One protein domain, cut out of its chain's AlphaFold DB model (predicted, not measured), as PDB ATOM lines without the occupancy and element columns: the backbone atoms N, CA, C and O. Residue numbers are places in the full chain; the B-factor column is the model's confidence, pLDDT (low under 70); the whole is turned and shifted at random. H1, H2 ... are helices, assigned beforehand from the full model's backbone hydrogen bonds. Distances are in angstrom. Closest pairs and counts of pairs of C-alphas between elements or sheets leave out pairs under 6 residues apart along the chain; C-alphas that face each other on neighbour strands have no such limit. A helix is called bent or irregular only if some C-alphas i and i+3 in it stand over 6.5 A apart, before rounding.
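Overview. This is residues 31 to 78 of the 252 residues of an uncharacterized protein of Nitrosarchaeum sp (UniProt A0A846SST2). There is little regular structure here: a free arm, residues 31 to 46 with H1 at its tip, leads into a long unnamed stretch that folds back near Lys 56, and H2 and H3 follow at the far end. The printed part has 48 residues, with 17 in three named helices, H1, H2, H3 in chain order, and no named strand; the class is all helix. It is loose, with a radius of gyration of the C-alphas of 13.4 A, and flat, spanning 37 by 27 by 14 A.

Along the chain. Find C-alpha 31 at (-23.583, 20.400, -21.831); from there H1, residues 31 to 37, runs 10.3 A. H2, residues 66 to 71, runs 10.1 A and is irregular: C-alphas 67 and 70 are 7.8 A apart. H3, residues 74 to 77, runs 5.6 A to C-alpha 77 at (-55.173, 33.051, -17.494).

Arrangement. H1, H2 and H3 are apart from one another. O i to N i+4 pairs are within hydrogen-bond range in 2 of 3 for H1 and 0 of 2 for H2, which has 2 of 3 O i to N i+3 pairs within range; H3 is too short for an i+4 pair.

Size, cuts and confidence. Glu 31 and Arg 78 have the C-alphas farthest apart, 37.9 A. The printed part has no cut; H1 to H2 is a long link, H2 to H3 a tight one. Look for pLDDT under 70 at residues 31 to 47.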
ATOM      1  N   GLU A  31     -23.880  18.963 -21.889       57.53
ATOM      2  CA  GLU A  31     -23.583  20.400 -21.831       57.53
ATOM      3  C   GLU A  31     -24.633  21.236 -22.562       57.53
ATOM      4  O   GLU A  31     -25.063  22.266 -22.038       57.53
ATOM      5  N   LYS A  32     -25.094  20.784 -23.736       60.41
ATOM      6  CA  LYS A  32     -26.198  21.450 -24.442       60.41
ATOM      7  C   LYS A  32     -27.494  21.395 -23.650       60.41
ATOM      8  O   LYS A  32     -28.178  22.407 -23.576       60.41
ATOM      9  N   VAL A  33     -27.812  20.254 -23.038       56.91
ATOM     10  CA  VAL A  33     -29.023  20.103 -22.215       56.91
ATOM     11  C   VAL A  33     -28.966  21.019 -20.987       56.91
ATOM     12  O   VAL A  33     -29.904  21.770 -20.736       56.91
ATOM     13  N   LEU A  34     -27.839  21.047 -20.269       55.41
ATOM     14  CA  LEU A  34     -27.653  21.905 -19.093       55.41
ATOM     15  C   LEU A  34     -27.616  23.406 -19.437       55.41
ATOM     16  O   LEU A  34     -28.041  24.231 -18.626       55.41
ATOM     17  N   GLN A  35     -27.144  23.785 -20.632       53.19
ATOM     18  CA  GLN A  35     -27.163  25.180 -21.091       53.19
ATOM     19  C   GLN A  35     -28.577  25.740 -21.267       53.19
ATOM     20  O   GLN A  35     -28.766  26.939 -21.054       53.19
ATOM     21  N   VAL A  36     -29.554  24.904 -21.637       55.41
ATOM     22  CA  VAL A  36     -30.946  25.348 -21.819       55.41
ATOM     23  C   VAL A  36     -31.582  25.737 -20.475       55.41
ATOM     24  O   VAL A  36     -32.346  26.700 -20.423       55.41
ATOM     25  N   ASP A  37     -31.192  25.081 -19.376       48.06
ATOM     26  CA  ASP A  37     -31.852  25.228 -18.068       48.06
ATOM     27  C   ASP A  37     -31.100  26.079 -17.030       48.06
ATOM     28  O   ASP A  37     -31.698  26.534 -16.054       48.06
ATOM     29  N   ALA A  38     -29.815  26.398 -17.214       52.41
ATOM     30  CA  ALA A  38     -29.072  27.193 -16.221       52.41
ATOM     31  C   ALA A  38     -29.646  28.617 -16.004       52.41
ATOM     32  O   ALA A  38     -29.465  29.225 -14.946       52.41
ATOM     33  N   LEU A  39     -30.368  29.157 -16.993       51.88
ATOM     34  CA  LEU A  39     -31.098  30.427 -16.890       51.88
ATOM     35  C   LEU A  39     -32.403  30.298 -16.083       51.88
ATOM     36  O   LEU A  39     -32.769  31.256 -15.391       51.88
ATOM     37  N   LEU A  40     -33.050  29.127 -16.138       50.00
ATOM     38  CA  LEU A  40     -34.285  28.792 -15.421       50.00
ATOM     39  C   LEU A  40     -34.057  28.611 -13.913       50.00
ATOM     40  O   LEU A  40     -34.950  28.922 -13.135       50.00
ATOM     41  N   VAL A  41     -32.855  28.204 -13.490       50.09
ATOM     42  CA  VAL A  41     -32.502  28.008 -12.064       50.09
ATOM     43  C   VAL A  41     -31.745  29.209 -11.462       50.09
ATOM     44  O   VAL A  41     -31.323  29.190 -10.307       50.09
ATOM     45  N   SER A  42     -31.537  30.295 -12.216       47.75
ATOM     46  CA  SER A  42     -30.818  31.459 -11.678       47.75
ATOM     47  C   SER A  42     -31.618  32.139 -10.556       47.75
ATOM     48  O   SER A  42     -32.835  32.273 -10.651       47.75
ATOM     49  N   SER A  43     -30.940  32.683  -9.541       45.62
ATOM     50  CA  SER A  43     -31.554  33.399  -8.403       45.62
ATOM     51  C   SER A  43     -32.462  34.586  -8.775       45.62
ATOM     52  O   SER A  43     -33.160  35.124  -7.920       45.62
ATOM     53  N   ARG A  44     -32.468  35.007 -10.049       48.06
ATOM     54  CA  ARG A  44     -33.336  36.062 -10.597       48.06
ATOM     55  C   ARG A  44     -34.577  35.538 -11.329       48.06
ATOM     56  O   ARG A  44     -35.427  36.343 -11.696       48.06
ATOM     57  N   HIS A  45     -34.701  34.229 -11.509       54.78
ATOM     58  CA  HIS A  45     -35.853  33.573 -12.117       54.78
ATOM     59  C   HIS A  45     -36.413  32.553 -11.124       54.78
ATOM     60  O   HIS A  45     -36.274  31.351 -11.296       54.78
ATOM     61  N   MET A  46     -37.028  33.040 -10.042       54.31
ATOM     62  CA  MET A  46     -37.821  32.154  -9.192       54.31
ATOM     63  C   MET A  46     -38.996  31.604 -10.003       54.31
ATOM     64  O   MET A  46     -39.712  32.363 -10.664       54.31
ATOM     65  N   PHE A  47     -39.204  30.290  -9.929       61.94
ATOM     66  CA  PHE A  47     -40.409  29.659 -10.447       61.94
ATOM     67  C   PHE A  47     -41.620  30.276  -9.750       61.94
ATOM     68  O   PHE A  47     -41.703  30.311  -8.521       61.94
ATOM     69  N   ARG A  48     -42.566  30.786 -10.540       71.75
ATOM     70  CA  ARG A  48     -43.875  31.151 -10.006       71.75
ATOM     71  C   ARG A  48     -44.644  29.866  -9.744       71.75
ATOM     72  O   ARG A  48     -44.710  28.999 -10.612       71.75
ATOM     73  N   MET A  49     -45.177  29.745  -8.533       80.62
ATOM     74  CA  MET A  49     -45.988  28.600  -8.142       80.62
ATOM     75  C   MET A  49     -47.158  28.451  -9.120       80.62
ATOM     76  O   MET A  49     -47.756  29.447  -9.540       80.62
ATOM     77  N   ALA A  50     -47.487  27.211  -9.489       86.25
ATOM     78  CA  ALA A  50     -48.683  26.948 -10.278       86.25
ATOM     79  C   ALA A  50     -49.891  27.609  -9.610       86.25
ATOM     80  O   ALA A  50     -50.053  27.544  -8.392       86.25
ATOM     81  N   TYR A  51     -50.711  28.267 -10.421       88.75
ATOM     82  CA  TYR A  51     -51.882  29.023  -9.992       88.75
ATOM     83  C   TYR A  51     -51.604  30.288  -9.156       88.75
ATOM     84  O   TYR A  51     -52.538  30.887  -8.628       88.75
ATOM     85  N   SER A  52     -50.359  30.776  -9.081       90.00
ATOM     86  CA  SER A  52     -50.069  32.059  -8.427       90.00
ATOM     87  C   SER A  52     -50.470  33.258  -9.291       90.00
ATOM     88  O   SER A  52     -50.241  33.264 -10.508       90.00
ATOM     89  N   LEU A  53     -50.960  34.320  -8.652       90.00
ATOM     90  CA  LEU A  53     -51.279  35.594  -9.299       90.00
ATOM     91  C   LEU A  53     -50.020  36.426  -9.569       90.00
ATOM     92  O   LEU A  53     -49.114  36.509  -8.740       90.00
ATOM     93  N   HIS A  54     -49.967  37.074 -10.729       86.56
ATOM     94  CA  HIS A  54     -48.931  38.046 -11.055       86.56
ATOM     95  C   HIS A  54     -49.283  39.425 -10.472       86.56
ATOM     96  O   HIS A  54     -50.319  39.987 -10.813       86.56
ATOM     97  N   GLU A  55     -48.373  40.036  -9.703       81.00
ATOM     98  CA  GLU A  55     -48.630  41.286  -8.955       81.00
ATOM     99  C   GLU A  55     -49.169  42.444  -9.825       81.00
ATOM    100  O   GLU A  55     -50.058  43.174  -9.406       81.00
ATOM    101  N   LYS A  56     -48.638  42.612 -11.048       77.06
ATOM    102  CA  LYS A  56     -48.998  43.727 -11.944       77.06
ATOM    103  C   LYS A  56     -50.198  43.447 -12.842       77.06
ATOM    104  O   LYS A  56     -51.030  44.323 -13.020       77.06
ATOM    105  N   SER A  57     -50.246  42.275 -13.479       86.00
ATOM    106  CA  SER A  57     -51.288  41.955 -14.460       86.00
ATOM    107  C   SER A  57     -52.521  41.297 -13.846       86.00
ATOM    108  O   SER A  57     -53.538  41.218 -14.523       86.00
ATOM    109  N   GLY A  58     -52.434  40.781 -12.614       89.19
ATOM    110  CA  GLY A  58     -53.507  40.013 -11.978       89.19
ATOM    111  C   GLY A  58     -53.777  38.647 -12.622       89.19
ATOM    112  O   GLY A  58     -54.682  37.944 -12.191       89.19
ATOM    113  N   LEU A  59     -53.006  38.255 -13.642       92.00
ATOM    114  CA  LEU A  59     -53.175  36.978 -14.337       92.00
ATOM    115  C   LEU A  59     -52.565  35.823 -13.541       92.00
ATOM    116  O   LEU A  59     -51.572  35.988 -12.826       92.00
ATOM    117  N   VAL A  60     -53.147  34.643 -13.714       92.31
ATOM    118  CA  VAL A  60     -52.770  33.400 -13.046       92.31
ATOM    119  C   VAL A  60     -51.659  32.686 -13.819       92.31
ATOM    120  O   VAL A  60     -51.669  32.616 -15.047       92.31
ATOM    121  N   SER A  61     -50.698  32.108 -13.099       90.38
ATOM    122  CA  SER A  61     -49.659  31.243 -13.675       90.38
ATOM    123  C   SER A  61     -50.240  29.848 -13.952       90.38
ATOM    124  O   SER A  61     -50.181  28.967 -13.096       90.38
ATOM    125  N   LEU A  62     -50.874  29.671 -15.116       89.31
ATOM    126  CA  LEU A  62     -51.632  28.467 -15.478       89.31
ATOM    127  C   LEU A  62     -50.727  27.331 -16.003       89.31
ATOM    128  O   LEU A  62     -49.962  27.555 -16.941       89.31
ATOM    129  N   PRO A  63     -50.836  26.098 -15.472       88.06
ATOM    130  CA  PRO A  63     -50.234  24.912 -16.082       88.06
ATOM    131  C   PRO A  63     -50.866  24.561 -17.441       88.06
ATOM    132  O   PRO A  63     -52.060  24.252 -17.532       88.06
ATOM    133  N   ILE A  64     -50.059  24.561 -18.503       86.00
ATOM    134  CA  ILE A  64     -50.499  24.274 -19.878       86.00
ATOM    135  C   ILE A  64     -49.930  22.924 -20.329       86.00
ATOM    136  O   ILE A  64     -48.811  22.562 -19.974       86.00
ATOM    137  N   ASP A  65     -50.717  22.181 -21.104       83.00
ATOM    138  CA  ASP A  65     -50.257  20.970 -21.783       83.00
ATOM    139  C   ASP A  65     -49.256  21.361 -22.885       83.00
ATOM    140  O   ASP A  65     -49.616  22.172 -23.745       83.00
ATOM    141  N   PRO A  66     -48.028  20.805 -22.900       83.88
ATOM    142  CA  PRO A  66     -47.048  21.081 -23.946       83.88
ATOM    143  C   PRO A  66     -47.595  20.926 -25.370       83.88
ATOM    144  O   PRO A  66     -47.239  21.718 -26.240       83.88
ATOM    145  N   ALA A  67     -48.498  19.967 -25.610       87.88
ATOM    146  CA  ALA A  67     -49.100  19.753 -26.926       87.88
ATOM    147  C   ALA A  67     -50.008  20.914 -27.375       87.88
ATOM    148  O   ALA A  67     -50.216  21.111 -28.568       87.88
ATOM    149  N   ARG A  68     -50.528  21.702 -26.426       84.44
ATOM    150  CA  ARG A  68     -51.485  22.796 -26.658       84.44
ATOM    151  C   ARG A  68     -50.884  24.181 -26.431       84.44
ATOM    152  O   ARG A  68     -51.609  25.167 -26.371       84.44
ATOM    153  N   ILE A  69     -49.560  24.283 -26.312       86.94
ATOM    154  CA  ILE A  69     -48.885  25.555 -26.022       86.94
ATOM    155  C   ILE A  69     -49.160  26.634 -27.079       86.94
ATOM    156  O   ILE A  69     -49.232  27.814 -26.749       86.94
ATOM    157  N   LEU A  70     -49.353  26.228 -28.338       90.44
ATOM    158  CA  LEU A  70     -49.646  27.130 -29.453       90.44
ATOM    159  C   LEU A  70     -51.096  27.634 -29.459       90.44
ATOM    160  O   LEU A  70     -51.388  28.619 -30.129       90.44
ATOM    161  N   GLU A  71     -51.990  26.966 -28.730       90.75
ATOM    162  CA  GLU A  71     -53.411  27.320 -28.631       90.75
ATOM    163  C   GLU A  71     -53.701  28.268 -27.463       90.75
ATOM    164  O   GLU A  71     -54.825  28.741 -27.338       90.75
ATOM    165  N   PHE A  72     -52.716  28.516 -26.595       89.44
ATOM    166  CA  PHE A  72     -52.907  29.286 -25.373       89.44
ATOM    167  C   PHE A  72     -53.265  30.744 -25.668       89.44
ATOM    168  O   PHE A  72     -52.467  31.484 -26.250       89.44
ATOM    169  N   ASP A  73     -54.422  31.178 -25.168       90.94
ATOM    170  CA  ASP A  73     -54.812  32.581 -25.155       90.94
ATOM    171  C   ASP A  73     -54.642  33.222 -23.769       90.94
ATOM    172  O   ASP A  73     -54.890  32.634 -22.714       90.94
ATOM    173  N   ARG A  74     -54.244  34.498 -23.762       89.62
ATOM    174  CA  ARG A  74     -54.000  35.254 -22.529       89.62
ATOM    175  C   ARG A  74     -55.247  35.364 -21.645       89.62
ATOM    176  O   ARG A  74     -55.104  35.419 -20.423       89.62
ATOM    177  N   ASP A  75     -56.447  35.427 -22.219       91.00
ATOM    178  CA  ASP A  75     -57.690  35.539 -21.454       91.00
ATOM    179  C   ASP A  75     -58.057  34.246 -20.712       91.00
ATOM    180  O   ASP A  75     -58.880  34.292 -19.797       91.00
ATOM    181  N   GLU A  76     -57.440  33.108 -21.044       90.06
ATOM    182  CA  GLU A  76     -57.575  31.865 -20.272       90.06
ATOM    183  C   GLU A  76     -56.890  31.959 -18.903       90.06
ATOM    184  O   GLU A  76     -57.288  31.278 -17.965       90.06
ATOM    185  N   ALA A  77     -55.897  32.842 -18.749       91.75
ATOM    186  CA  ALA A  77     -55.173  33.051 -17.494       91.75
ATOM    187  C   ALA A  77     -55.880  34.021 -16.527       91.75
ATOM    188  O   ALA A  77     -55.289  34.447 -15.531       91.75
ATOM    189  N   ARG A  78     -57.124  34.419 -16.811       94.00
ATOM    190  CA  ARG A  78     -57.908  35.286 -15.925       94.00
ATOM    191  C   ARG A  78     -58.414  34.514 -14.701       94.00
ATOM    192  O   ARG A  78     -58.941  33.417 -14.885       94.00
TER     193      ARG A  78